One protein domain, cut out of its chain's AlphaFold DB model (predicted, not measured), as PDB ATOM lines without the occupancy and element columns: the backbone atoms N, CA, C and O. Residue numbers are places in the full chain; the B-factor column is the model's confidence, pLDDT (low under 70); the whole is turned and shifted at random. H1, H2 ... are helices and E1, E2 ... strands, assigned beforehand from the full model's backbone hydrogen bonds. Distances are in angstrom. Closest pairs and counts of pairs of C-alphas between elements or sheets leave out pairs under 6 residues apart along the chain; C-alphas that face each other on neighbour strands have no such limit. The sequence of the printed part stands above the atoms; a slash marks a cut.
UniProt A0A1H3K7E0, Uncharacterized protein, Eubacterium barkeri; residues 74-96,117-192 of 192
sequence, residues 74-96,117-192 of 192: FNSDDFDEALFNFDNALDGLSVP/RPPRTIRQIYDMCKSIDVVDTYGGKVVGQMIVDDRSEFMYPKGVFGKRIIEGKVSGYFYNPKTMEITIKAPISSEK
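This is residues 74 to 96 and 117 to 192 of the 192 residues of an uncharacterized protein of Eubacterium barkeri (UniProt A0A1H3K7E0). There is little regular structure: an antiparallel hairpin of two strands, E1 and E2, makes one end, two helices, H1 and H2, lie toward the other, and the long stretch of residues 132 to 168, with no named element, first loops beside H2 and then, in its later part, winds across between the helices and the hairpin. The hairpin's tip, residues 176 to 181, sticks out. The printed part has 99 residues, only 32 in named elements, in the order H1, H2, E1, E2; the class is mixed. It is compact, radius of gyration of the C-alphas 14.4 A, spanning 40 by 33 by 22 A.

E1, residues 169 to 176, and E2, residues 181 to 185, run antiparallel at 166 degrees; N 183 and O 174, 2.9 A apart, are within hydrogen-bond range. E1 bends by 90 degrees at residue 172. H1, residues 86 to 94, and H2, residues 122 to 131, are close but not clearly touching; their closest C-alphas, of Leu 93 and Ile 122, are 7.5 A apart. They run opposite ways at a shallow tilt of 29 degrees. In both, every O i to N i+4 pair is within hydrogen-bond range. H1 is apart from E1 and E2.

E1 measures 16.0 A, H2 14.3 A, E2 13.2 A and H1 12.7 A. H1 begins at C-alpha 86 (-8.631, 22.587, 49.599); E2 ends at C-alpha 185 (-17.801, 4.134, 38.564).

Residues 97 to 116 are cut out, leaving 20.4 A between C-alphas 96 and 117. The link H2 to E1 is long. Residues 190 to 192 have pLDDT under 70.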
ATOM      1  N   PHE A  74       3.508  17.595  38.613       88.19
ATOM      2  CA  PHE A  74       3.418  18.356  39.850       88.19
ATOM      3  C   PHE A  74       4.779  18.422  40.536       88.19
ATOM      4  O   PHE A  74       5.340  17.398  40.926       88.19
ATOM      5  N   ASN A  75       5.264  19.640  40.729       86.31
ATOM      6  CA  ASN A  75       6.442  19.943  41.516       86.31
ATOM      7  C   ASN A  75       6.016  20.748  42.745       86.31
ATOM      8  O   ASN A  75       5.465  21.835  42.593       86.31
ATOM      9  N   SER A  76       6.285  20.243  43.951       85.69
ATOM     10  CA  SER A  76       5.968  20.966  45.188       85.69
ATOM     11  C   SER A  76       6.680  22.313  45.276       85.69
ATOM     12  O   SER A  76       6.140  23.242  45.863       85.69
ATOM     13  N   ASP A  77       7.856  22.442  44.658       86.44
ATOM     14  CA  ASP A  77       8.652  23.664  44.733       86.44
ATOM     15  C   ASP A  77       8.045  24.811  43.917       86.44
ATOM     16  O   ASP A  77       8.415  25.961  44.139       86.44
ATOM     17  N   ASP A  78       7.086  24.544  43.033       89.00
ATOM     18  CA  ASP A  78       6.406  25.582  42.250       89.00
ATOM     19  C   ASP A  78       5.246  26.234  43.023       89.00
ATOM     20  O   ASP A  78       4.699  27.257  42.594       89.00
ATOM     21  N   PHE A  79       4.856  25.661  44.167       92.44
ATOM     22  CA  PHE A  79       3.671  26.068  44.914       92.44
ATOM     23  C   PHE A  79       3.990  26.466  46.355       92.44
ATOM     24  O   PHE A  79       4.961  26.018  46.960       92.44
ATOM     25  N   ASP A  80       3.137  27.322  46.909       93.94
ATOM     26  CA  ASP A  80       3.121  27.614  48.340       93.94
ATOM     27  C   ASP A  80       2.081  26.713  49.017       93.94
ATOM     28  O   ASP A  80       0.870  26.907  48.859       93.94
ATOM     29  N   GLU A  81       2.557  25.686  49.722       94.62
ATOM     30  CA  GLU A  81       1.703  24.744  50.447       94.62
ATOM     31  C   GLU A  81       0.978  25.413  51.625       94.62
ATOM     32  O   GLU A  81      -0.178  25.084  51.889       94.62
ATOM     33  N   ALA A  82       1.607  26.377  52.304       95.31
ATOM     34  CA  ALA A  82       1.038  27.015  53.491       95.31
ATOM     35  C   ALA A  82      -0.207  27.851  53.155       95.31
ATOM     36  O   ALA A  82      -1.102  28.008  53.985       95.31
ATOM     37  N   LEU A  83      -0.287  28.353  51.921       95.62
ATOM     38  CA  LEU A  83      -1.447  29.078  51.403       95.62
ATOM     39  C   LEU A  83      -2.539  28.164  50.830       95.62
ATOM     40  O   LEU A  83      -3.605  28.653  50.443       95.62
ATOM     41  N   PHE A  84      -2.300  26.854  50.718       96.69
ATOM     42  CA  PHE A  84      -3.270  25.947  50.121       96.69
ATOM     43  C   PHE A  84      -4.374  25.571  51.111       96.69
ATOM     44  O   PHE A  84      -4.140  24.924  52.126       96.69
ATOM     45  N   ASN A  85      -5.614  25.911  50.756       96.62
ATOM     46  CA  ASN A  85      -6.816  25.422  51.418       96.62
ATOM     47  C   ASN A  85      -7.703  24.725  50.380       96.62
ATOM     48  O   ASN A  85      -8.179  25.354  49.432       96.62
ATOM     49  N   PHE A  86      -7.913  23.421  50.560       96.06
ATOM     50  CA  PHE A  86      -8.631  22.587  49.599       96.06
ATOM     51  C   PHE A  86     -10.085  23.021  49.381       96.06
ATOM     52  O   PHE A  86     -10.538  23.092  48.241       96.06
ATOM     53  N   ASP A  87     -10.811  23.323  50.459       93.88
ATOM     54  CA  ASP A  87     -12.232  23.662  50.373       93.88
ATOM     55  C   ASP A  87     -12.408  25.011  49.655       93.88
ATOM     56  O   ASP A  87     -13.157  25.094  48.681       93.88
ATOM     57  N   ASN A  88     -11.589  26.011  50.004       94.19
ATOM     58  CA  ASN A  88     -11.539  27.298  49.304       94.19
ATOM     59  C   ASN A  88     -11.161  27.144  47.821       94.19
ATOM     60  O   ASN A  88     -11.686  27.861  46.967       94.19
ATOM     61  N   ALA A  89     -10.248  26.224  47.493       94.31
ATOM     62  CA  ALA A  89      -9.851  25.972  46.112       94.31
ATOM     63  C   ALA A  89     -11.016  25.394  45.288       94.31
ATOM     64  O   ALA A  89     -11.265  25.860  44.174       94.31
ATOM     65  N   LEU A  90     -11.772  24.434  45.835       93.75
ATOM     66  CA  LEU A  90     -12.955  23.875  45.168       93.75
ATOM     67  C   LEU A  90     -14.120  24.870  45.088       93.75
ATOM     68  O   LEU A  90     -14.842  24.901  44.087       93.75
ATOM     69  N   ASP A  91     -14.292  25.707  46.109       92.38
ATOM     70  CA  ASP A  91     -15.250  26.811  46.082       92.38
ATOM     71  C   ASP A  91     -14.914  27.781  44.949       92.38
ATOM     72  O   ASP A  91     -15.783  28.111  44.142       92.38
ATOM     73  N   GLY A  92     -13.637  28.143  44.807       90.69
ATOM     74  CA  GLY A  92     -13.150  28.987  43.719       90.69
ATOM     75  C   GLY A  92     -13.400  28.403  42.325       90.69
ATOM     76  O   GLY A  92     -13.742  29.153  41.413       90.69
ATOM     77  N   LEU A  93     -13.302  27.079  42.158       90.06
ATOM     78  CA  LEU A  93     -13.634  26.396  40.895       90.06
ATOM     79  C   LEU A  93     -15.132  26.440  40.558       90.06
ATOM     80  O   LEU A  93     -15.499  26.296  39.394       90.06
ATOM     81  N   SER A  94     -15.986  26.634  41.564       85.25
ATOM     82  CA  SER A  94     -17.441  26.711  41.396       85.25
ATOM     83  C   SER A  94     -17.915  28.120  41.019       85.25
ATOM     84  O   SER A  94     -19.060  28.295  40.605       85.25
ATOM     85  N   VAL A  95     -17.055  29.136  41.157       87.19
ATOM     86  CA  VAL A  95     -17.386  30.523  40.814       87.19
ATOM     87  C   VAL A  95     -17.185  30.740  39.309       87.19
ATOM     88  O   VAL A  95     -16.085  30.509  38.800       87.19
ATOM     89  N   PRO A  96     -18.202  31.234  38.574       81.81
ATOM     90  CA  PRO A  96     -18.042  31.586  37.171       81.81
ATOM     91  C   PRO A  96     -16.886  32.570  36.978       81.81
ATOM     92  O   PRO A  96     -16.791  33.593  37.661       81.81
ATOM     93  N   ARG A 117       2.353  30.470  44.371       90.38
ATOM     94  CA  ARG A 117       0.906  30.446  44.627       90.38
ATOM     95  C   ARG A 117       0.487  29.029  44.992       90.38
ATOM     96  O   ARG A 117       1.158  28.095  44.572       90.38
ATOM     97  N   PRO A 118      -0.623  28.832  45.715       94.25
ATOM     98  CA  PRO A 118      -1.162  27.493  45.905       94.25
ATOM     99  C   PRO A 118      -1.719  26.923  44.581       94.25
ATOM    100  O   PRO A 118      -2.033  27.693  43.661       94.25
ATOM    101  N   PRO A 119      -1.890  25.592  44.464       94.44
ATOM    102  CA  PRO A 119      -2.640  24.968  43.373       94.44
ATOM    103  C   PRO A 119      -4.065  25.533  43.291       94.44
ATOM    104  O   PRO A 119      -4.763  25.599  44.302       94.44
ATOM    105  N   ARG A 120      -4.508  25.949  42.097       91.00
ATOM    106  CA  ARG A 120      -5.827  26.594  41.905       91.00
ATOM    107  C   ARG A 120      -6.707  25.924  40.862       91.00
ATOM    108  O   ARG A 120      -7.922  26.076  40.917       91.00
ATOM    109  N   THR A 121      -6.126  25.225  39.891       92.31
ATOM    110  CA  THR A 121      -6.914  24.533  38.863       92.31
ATOM    111  C   THR A 121      -7.215  23.103  39.283       92.31
ATOM    112  O   THR A 121      -6.418  22.477  39.981       92.31
ATOM    113  N   ILE A 122      -8.326  22.542  38.795       93.31
ATOM    114  CA  ILE A 122      -8.671  21.138  39.060       93.31
ATOM    115  C   ILE A 122      -7.535  20.185  38.669       93.31
ATOM    116  O   ILE A 122      -7.249  19.241  39.395       93.31
ATOM    117  N   ARG A 123      -6.829  20.478  37.566       92.81
ATOM    118  CA  ARG A 123      -5.692  19.680  37.104       92.81
ATOM    119  C   ARG A 123      -4.502  19.763  38.059       92.81
ATOM    120  O   ARG A 123      -3.943  18.727  38.386       92.81
ATOM    121  N   GLN A 124      -4.147  20.962  38.527       94.38
ATOM    122  CA  GLN A 124      -3.054  21.140  39.490       94.38
ATOM    123  C   GLN A 124      -3.341  20.420  40.808       94.38
ATOM    124  O   GLN A 124      -2.461  19.756  41.346       94.38
ATOM    125  N   ILE A 125      -4.573  20.533  41.314       96.12
ATOM    126  CA  ILE A 125      -4.974  19.879  42.564       96.12
ATOM    127  C   ILE A 125      -4.994  18.357  42.377       96.12
ATOM    128  O   ILE A 125      -4.493  17.633  43.228       96.12
ATOM    129  N   TYR A 126      -5.506  17.862  41.247       95.31
ATOM    130  CA  TYR A 126      -5.457  16.439  40.913       95.31
ATOM    131  C   TYR A 126      -4.012  15.915  40.856       95.31
ATOM    132  O   TYR A 126      -3.693  14.941  41.533       95.31
ATOM    133  N   ASP A 127      -3.126  16.578  40.109       94.25
ATOM    134  CA  ASP A 127      -1.724  16.170  39.973       94.25
ATOM    135  C   ASP A 127      -0.994  16.202  41.333       94.25
ATOM    136  O   ASP A 127      -0.224  15.287  41.637       94.25
ATOM    137  N   MET A 128      -1.309  17.178  42.194       95.69
ATOM    138  CA  MET A 128      -0.873  17.214  43.597       95.69
ATOM    139  C   MET A 128      -1.365  15.988  44.379       95.69
ATOM    140  O   MET A 128      -0.577  15.273  44.993       95.69
ATOM    141  N   CYS A 129      -2.654  15.656  44.307       95.81
ATOM    142  CA  CYS A 129      -3.183  14.484  45.003       95.81
ATOM    143  C   CYS A 129      -2.581  13.160  44.492       95.81
ATOM    144  O   CYS A 129      -2.506  12.181  45.240       95.81
ATOM    145  N   LYS A 130      -2.147  13.082  43.226       93.62
ATOM    146  CA  LYS A 130      -1.446  11.900  42.684       93.62
ATOM    147  C   LYS A 130       0.035  11.847  43.080       93.62
ATOM    148  O   LYS A 130       0.614  10.762  43.049       93.62
ATOM    149  N   SER A 131       0.656  12.975  43.432       93.81
ATOM    150  CA  SER A 131       2.076  13.044  43.811       93.81
ATOM    151  C   SER A 131       2.329  12.700  45.284       93.81
ATOM    152  O   SER A 131       3.455  12.367  45.648       93.81
ATOM    153  N   ILE A 132       1.284  12.705  46.113       94.88
ATOM    154  CA  ILE A 132       1.361  12.447  47.553       94.88
ATOM    155  C   ILE A 132       0.599  11.157  47.896       94.88
ATOM    156  O   ILE A 132      -0.337  10.745  47.195       94.88
ATOM    157  N   ASP A 133       1.049  10.458  48.938       94.94
ATOM    158  CA  ASP A 133       0.328   9.311  49.482       94.94
ATOM    159  C   ASP A 133      -1.006   9.750  50.103       94.94
ATOM    160  O   ASP A 133      -1.099  10.799  50.734       94.94
ATOM    161  N   VAL A 134      -2.052   8.943  49.938       95.56
ATOM    162  CA  VAL A 134      -3.396   9.278  50.421       95.56
ATOM    163  C   VAL A 134      -3.481   9.408  51.941       95.56
ATOM    164  O   VAL A 134      -4.386  10.088  52.415       95.56
ATOM    165  N   VAL A 135      -2.568   8.798  52.705       96.12
ATOM    166  CA  VAL A 135      -2.535   8.960  54.170       96.12
ATOM    167  C   VAL A 135      -1.774  10.202  54.635       96.12
ATOM    168  O   VAL A 135      -1.906  10.589  55.794       96.12
ATOM    169  N   ASP A 136      -1.001  10.833  53.752       96.62
ATOM    170  CA  ASP A 136      -0.230  12.026  54.092       96.62
ATOM    171  C   ASP A 136      -1.066  13.298  53.891       96.62
ATOM    172  O   ASP A 136      -2.190  13.277  53.379       96.62
ATOM    173  N   THR A 137      -0.511  14.430  54.319       97.31
ATOM    174  CA  THR A 137      -1.171  15.735  54.275       97.31
ATOM    175  C   THR A 137      -0.546  16.664  53.243       97.31
ATOM    176  O   THR A 137       0.659  16.607  53.011       97.31
ATOM    177  N   TYR A 138      -1.359  17.570  52.703       96.88
ATOM    178  CA  TYR A 138      -0.909  18.740  51.948       96.88
ATOM    179  C   TYR A 138      -1.767  19.946  52.339       96.88
ATOM    180  O   TYR A 138      -2.997  19.844  52.361       96.88
ATOM    181  N   GLY A 139      -1.148  21.069  52.713       95.50
ATOM    182  CA  GLY A 139      -1.883  22.243  53.213       95.50
ATOM    183  C   GLY A 139      -2.739  21.914  54.445       95.50
ATOM    184  O   GLY A 139      -3.882  22.350  54.569       95.50
ATOM    185  N   GLY A 140      -2.228  21.041  55.321       96.19
ATOM    186  CA  GLY A 140      -2.889  20.635  56.568       96.19
ATOM    187  C   GLY A 140      -4.081  19.677  56.430       96.19
ATOM    188  O   GLY A 140      -4.666  19.307  57.446       96.19
ATOM    189  N   LYS A 141      -4.448  19.234  55.220       96.44
ATOM    190  CA  LYS A 141      -5.552  18.280  54.996       96.44
ATOM    191  C   LYS A 141      -5.023  16.968  54.418       96.44
ATOM    192  O   LYS A 141      -4.096  16.964  53.613       96.44
ATOM    193  N   VAL A 142      -5.606  15.848  54.847       97.75
ATOM    194  CA  VAL A 142      -5.224  14.503  54.380       97.75
ATOM    195  C   VAL A 142      -5.589  14.351  52.903       97.75
ATOM    196  O   VAL A 142      -6.726  14.620  52.514       97.75
ATOM    197  N   VAL A 143      -4.652  13.894  52.076       97.50
ATOM    198  CA  VAL A 143      -4.827  13.804  50.616       97.50
ATOM    199  C   VAL A 143      -5.954  12.848  50.235       97.50
ATOM    200  O   VAL A 143      -6.755  13.155  49.356       97.50
ATOM    201  N   GLY A 144      -6.103  11.727  50.939       96.50
ATOM    202  CA  GLY A 144      -7.216  10.801  50.731       96.50
ATOM    203  C   GLY A 144      -8.589  11.393  51.068       96.50
ATOM    204  O   GLY A 144      -9.595  10.881  50.591       96.50
ATOM    205  N   GLN A 145      -8.652  12.509  51.808       96.12
ATOM    206  CA  GLN A 145      -9.874  13.301  52.015       96.12
ATOM    207  C   GLN A 145     -10.099  14.364  50.928       96.12
ATOM    208  O   GLN A 145     -11.106  15.070  50.965       96.12
ATOM    209  N   MET A 146      -9.173  14.515  49.983       97.25
ATOM    210  CA  MET A 146      -9.286  15.421  48.837       97.25
ATOM    211  C   MET A 146      -9.678  14.669  47.565       97.25
ATOM    212  O   MET A 146     -10.535  15.141  46.815       97.25
ATOM    213  N   ILE A 147      -9.073  13.498  47.339       95.88
ATOM    214  CA  ILE A 147      -9.286  12.664  46.151       95.88
ATOM    215  C   ILE A 147      -9.940  11.323  46.499       95.88
ATOM    216  O   ILE A 147      -9.570  10.665  47.472       95.88
ATOM    217  N   VAL A 148     -10.884  10.903  45.663       94.94
ATOM    218  CA  VAL A 148     -11.460   9.557  45.640       94.94
ATOM    219  C   VAL A 148     -10.891   8.835  44.424       94.94
ATOM    220  O   VAL A 148     -11.291   9.111  43.295       94.94
ATOM    221  N   ASP A 149      -9.927   7.953  44.668       92.75
ATOM    222  CA  ASP A 149      -9.340   7.049  43.680       92.75
ATOM    223  C   ASP A 149      -9.087   5.670  44.317       92.75
ATOM    224  O   ASP A 149      -9.420   5.444  45.483       92.75
ATOM    225  N   ASP A 150      -8.498   4.737  43.563       89.50
ATOM    226  CA  ASP A 150      -8.279   3.354  44.025       89.50
ATOM    227  C   ASP A 150      -7.452   3.282  45.320       89.50
ATOM    228  O   ASP A 150      -7.541   2.318  46.077       89.50
ATOM    229  N   ARG A 151      -6.632   4.302  45.597       91.44
ATOM    230  CA  ARG A 151      -5.762   4.344  46.774       91.44
ATOM    231  C   ARG A 151      -6.541   4.752  48.019       91.44
ATOM    232  O   ARG A 151      -6.198   4.287  49.098       91.44
ATOM    233  N   SER A 152      -7.554   5.613  47.893       93.75
ATOM    234  CA  SER A 152      -8.309   6.162  49.029       93.75
ATOM    235  C   SER A 152      -9.627   5.440  49.323       93.75
ATOM    236  O   SER A 152     -10.295   5.810  50.285       93.75
ATOM    237  N   GLU A 153      -9.987   4.388  48.574       91.81
ATOM    238  CA  GLU A 153     -11.242   3.628  48.745       91.81
ATOM    239  C   GLU A 153     -11.543   3.273  50.207       91.81
ATOM    240  O   GLU A 153     -12.646   3.502  50.708       91.81
ATOM    241  N   PHE A 154     -10.529   2.766  50.916       92.25
ATOM    242  CA  PHE A 154     -10.648   2.304  52.298       92.25
ATOM    243  C   PHE A 154     -11.075   3.406  53.283       92.25
ATOM    244  O   PHE A 154     -11.538   3.100  54.382       92.25
ATOM    245  N   MET A 155     -10.936   4.683  52.910       94.62
ATOM    246  CA  MET A 155     -11.343   5.826  53.729       94.62
ATOM    247  C   MET A 155     -12.848   6.118  53.654       94.62
ATOM    248  O   MET A 155     -13.355   6.892  54.466       94.62
ATOM    249  N   TYR A 156     -13.575   5.498  52.718       93.00
ATOM    250  CA  TYR A 156     -14.980   5.805  52.428       93.00
ATOM    251  C   TYR A 156     -15.942   4.611  52.606       93.00
ATOM    252  O   TYR A 156     -16.807   4.392  51.756       93.00
ATOM    253  N   PRO A 157     -15.897   3.852  53.723       91.88
ATOM    254  CA  PRO A 157     -16.761   2.679  53.910       91.88
ATOM    255  C   PRO A 157     -18.255   3.027  54.013       91.88
ATOM    256  O   PRO A 157     -19.105   2.173  53.784       91.88
ATOM    257  N   LYS A 158     -18.583   4.278  54.365       91.81
ATOM    258  CA  LYS A 158     -19.961   4.783  54.510       91.81
ATOM    259  C   LYS A 158     -20.426   5.622  53.314       91.81
ATOM    260  O   LYS A 158     -21.494   6.221  53.382       91.81
ATOM    261  N   GLY A 159     -19.627   5.685  52.250       90.06
ATOM    262  CA  GLY A 159     -19.844   6.578  51.116       90.06
ATOM    263  C   GLY A 159     -19.002   7.853  51.176       90.06
ATOM    264  O   GLY A 159     -18.305   8.134  52.154       90.06
ATOM    265  N   VAL A 160     -19.054   8.610  50.080       91.94
ATOM    266  CA  VAL A 160     -18.300   9.849  49.871       91.94
ATOM    267  C   VAL A 160     -19.214  11.041  50.146       91.94
ATOM    268  O   VAL A 160     -20.261  11.174  49.518       91.94
ATOM    269  N   PHE A 161     -18.803  11.924  51.058       91.00
ATOM    270  CA  PHE A 161     -19.571  13.112  51.437       91.00
ATOM    271  C   PHE A 161     -18.743  14.391  51.282       91.00
ATOM    272  O   PHE A 161     -17.544  14.417  51.575       91.00
ATOM    273  N   GLY A 162     -19.413  15.473  50.879       91.25
ATOM    274  CA  GLY A 162     -18.796  16.777  50.638       91.25
ATOM    275  C   GLY A 162     -18.082  16.872  49.286       91.25
ATOM    276  O   GLY A 162     -18.141  15.967  48.457       91.25
ATOM    277  N   LYS A 163     -17.408  18.002  49.056       92.00
ATOM    278  CA  LYS A 163     -16.700  18.265  47.796       92.00
ATOM    279  C   LYS A 163     -15.419  17.436  47.730       92.00
ATOM    280  O   LYS A 163     -14.601  17.490  48.647       92.00
ATOM    281  N   ARG A 164     -15.251  16.659  46.661       94.38
ATOM    282  CA  ARG A 164     -14.085  15.800  46.415       94.38
ATOM    283  C   ARG A 164     -13.700  15.850  44.946       94.38
ATOM    284  O   ARG A 164     -14.555  16.058  44.089       94.38
ATOM    285  N   ILE A 165     -12.426  15.610  44.665       95.12
ATOM    286  CA  ILE A 165     -11.979  15.238  43.323       95.12
ATOM    287  C   ILE A 165     -12.235  13.742  43.169       95.12
ATOM    288  O   ILE A 165     -11.799  12.964  44.010       95.12
ATOM    289  N   ILE A 166     -12.942  13.337  42.118       93.25
ATOM    290  CA  ILE A 166     -13.273  11.929  41.882       93.25
ATOM    291  C   ILE A 166     -12.571  11.465  40.608       93.25
ATOM    292  O   ILE A 166     -12.778  12.035  39.538       93.25
ATOM    293  N   GLU A 167     -11.740  10.433  40.733       91.62
ATOM    294  CA  GLU A 167     -11.175   9.689  39.610       91.62
ATOM    295  C   GLU A 167     -12.055   8.461  39.367       91.62
ATOM    296  O   GLU A 167     -12.229   7.611  40.240       91.62
ATOM    297  N   GLY A 168     -12.650   8.379  38.183       89.69
ATOM    298  CA  GLY A 168     -13.589   7.317  37.858       89.69
ATOM    299  C   GLY A 168     -13.686   7.066  36.365       89.69
ATOM    300  O   GLY A 168     -13.164   7.822  35.543       89.69
ATOM    301  N   LYS A 169     -14.380   5.988  36.016       87.56
ATOM    302  CA  LYS A 169     -14.738   5.654  34.638       87.56
ATOM    303  C   LYS A 169     -16.221   5.898  34.421       87.56
ATOM    304  O   LYS A 169     -17.045   5.627  35.292       87.56
ATOM    305  N   VAL A 170     -16.568   6.375  33.233       86.12
ATOM    306  CA  VAL A 170     -17.965   6.410  32.800       86.12
ATOM    307  C   VAL A 170     -18.467   4.972  32.683       86.12
ATOM    308  O   VAL A 170     -17.803   4.133  32.079       86.12
ATOM    309  N   SER A 171     -19.628   4.693  33.269       74.19
ATOM    310  CA  SER A 171     -20.288   3.392  33.176       74.19
ATOM    311  C   SER A 171     -21.714   3.599  32.687       74.19
ATOM    312  O   SER A 171     -22.515   4.227  33.373       74.19
ATOM    313  N   GLY A 172     -22.034   3.083  31.500       77.56
ATOM    314  CA  GLY A 172     -23.371   3.206  30.920       77.56
ATOM    315  C   GLY A 172     -23.795   4.661  30.682       77.56
ATOM    316  O   GLY A 172     -23.104   5.414  29.996       77.56
ATOM    317  N   TYR A 173     -24.960   5.040  31.213       79.75
ATOM    318  CA  TYR A 173     -25.547   6.363  31.013       79.75
ATOM    319  C   TYR A 173     -24.866   7.416  31.901       79.75
ATOM    320  O   TYR A 173     -25.060   7.452  33.112       79.75
ATOM    321  N   PHE A 174     -24.055   8.272  31.280       85.81
ATOM    322  CA  PHE A 174     -23.170   9.209  31.974       85.81
ATOM    323  C   PHE A 174     -23.886  10.369  32.670       85.81
ATOM    324  O   PHE A 174     -23.549  10.682  33.807       85.81
ATOM    325  N   TYR A 175     -24.827  11.029  31.993       90.81
ATOM    326  CA  TYR A 175     -25.427  12.279  32.463       90.81
ATOM    327  C   TYR A 175     -26.940  12.262  32.291       90.81
ATOM    328  O   TYR A 175     -27.434  12.093  31.178       90.81
ATOM    329  N   ASN A 176     -27.664  12.497  33.382       89.25
ATOM    330  CA  ASN A 176     -29.107  12.662  33.376       89.25
ATOM    331  C   ASN A 176     -29.474  14.152  33.361       89.25
ATOM    332  O   ASN A 176     -29.351  14.812  34.390       89.25
ATOM    333  N   PRO A 177     -29.985  14.700  32.241       91.75
ATOM    334  CA  PRO A 177     -30.328  16.118  32.154       91.75
ATOM    335  C   PRO A 177     -31.551  16.509  32.993       91.75
ATOM    336  O   PRO A 177     -31.740  17.692  33.253       91.75
ATOM    337  N   LYS A 178     -32.393  15.548  33.408       93.19
ATOM    338  CA  LYS A 178     -33.579  15.831  34.232       93.19
ATOM    339  C   LYS A 178     -33.213  16.013  35.701       93.19
ATOM    340  O   LYS A 178     -33.735  16.916  36.342       93.19
ATOM    341  N   THR A 179     -32.337  15.155  36.219       92.44
ATOM    342  CA  THR A 179     -31.864  15.221  37.612       92.44
ATOM    343  C   THR A 179     -30.562  16.009  37.758       92.44
ATOM    344  O   THR A 179     -30.176  16.342  38.871       92.44
ATOM    345  N   MET A 180     -29.911  16.356  36.639       90.19
ATOM    346  CA  MET A 180     -28.574  16.962  36.576       90.19
ATOM    347  C   MET A 180     -27.501  16.111  37.274       90.19
ATOM    348  O   MET A 180     -26.543  16.629  37.843       90.19
ATOM    349  N   GLU A 181     -27.658  14.790  37.217       89.94
ATOM    350  CA  GLU A 181     -26.761  13.834  37.862       89.94
ATOM    351  C   GLU A 181     -25.763  13.252  36.870       89.94
ATOM    352  O   GLU A 181     -26.091  12.973  35.714       89.94
ATOM    353  N   ILE A 182     -24.545  13.019  37.351       89.38
ATOM    354  CA  ILE A 182     -23.509  12.293  36.626       89.38
ATOM    355  C   ILE A 182     -23.306  10.944  37.312       89.38
ATOM    356  O   ILE A 182     -23.084  10.893  38.520       89.38
ATOM    357  N   THR A 183     -23.347   9.859  36.540       88.88
ATOM    358  CA  THR A 183     -23.041   8.511  37.030       88.88
ATOM    359  C   THR A 183     -21.661   8.088  36.547       88.88
ATOM    360  O   THR A 183     -21.396   7.978  35.348       88.88
ATOM    361  N   ILE A 184     -20.770   7.835  37.502       89.25
ATOM    362  CA  ILE A 184     -19.422   7.320  37.265       89.25
ATOM    363  C   ILE A 184     -19.146   6.161  38.213       89.25
ATOM    364  O   ILE A 184     -19.612   6.141  39.351       89.25
ATOM    365  N   LYS A 185     -18.357   5.200  37.741       88.25
ATOM    366  CA  LYS A 185     -17.801   4.134  38.564       88.25
ATOM    367  C   LYS A 185     -16.491   4.631  39.170       88.25
ATOM    368  O   LYS A 185     -15.542   4.908  38.432       88.25
ATOM    369  N   ALA A 186     -16.461   4.764  40.490       88.44
ATOM    370  CA  ALA A 186     -15.289   5.166  41.252       88.44
ATOM    371  C   ALA A 186     -15.267   4.424  42.603       88.44
ATOM    372  O   ALA A 186     -16.317   4.332  43.244       88.44
ATOM    373  N   PRO A 187     -14.103   3.945  43.067       86.25
ATOM    374  CA  PRO A 187     -12.829   3.903  42.348       86.25
ATOM    375  C   PRO A 187     -12.846   3.015  41.094       86.25
ATOM    376  O   PRO A 187     -13.746   2.199  40.901       86.25
ATOM    377  N   ILE A 188     -11.869   3.206  40.209       83.81
ATOM    378  CA  ILE A 188     -11.783   2.534  38.907       83.81
ATOM    379  C   ILE A 188     -11.653   1.016  39.067       83.81
ATOM    380  O   ILE A 188     -12.258   0.271  38.290       83.81
ATOM    381  N   SER A 189     -10.867   0.571  40.045       76.88
ATOM    382  CA  SER A 189     -10.615  -0.844  40.329       76.88
ATOM    383  C   SER A 189     -11.699  -1.508  41.177       76.88
ATOM    384  O   SER A 189     -11.637  -2.721  41.372       76.88
ATOM    385  N   SER A 190     -12.684  -0.752  41.679       60.34
ATOM    386  CA  SER A 190     -13.743  -1.292  42.534       60.34
ATOM    387  C   SER A 190     -14.686  -2.164  41.697       60.34
ATOM    388  O   SER A 190     -15.624  -1.688  41.061       60.34
ATOM    389  N   GLU A 191     -14.400  -3.459  41.604       53.06
ATOM    390  CA  GLU A 191     -15.344  -4.469  41.128       53.06
ATOM    391  C   GLU A 191     -16.181  -4.925  42.322       53.06
ATOM    392  O   GLU A 191     -15.743  -5.730  43.141       53.06
ATOM    393  N   LYS A 192     -17.376  -4.346  42.448       44.75
ATOM    394  CA  LYS A 192     -18.472  -4.924  43.224       44.75
ATOM    395  C   LYS A 192     -19.526  -5.448  42.269       44.75
ATOM    396  O   LYS A 192     -19.752  -4.762  41.243       44.75
TER     397      LYS A 192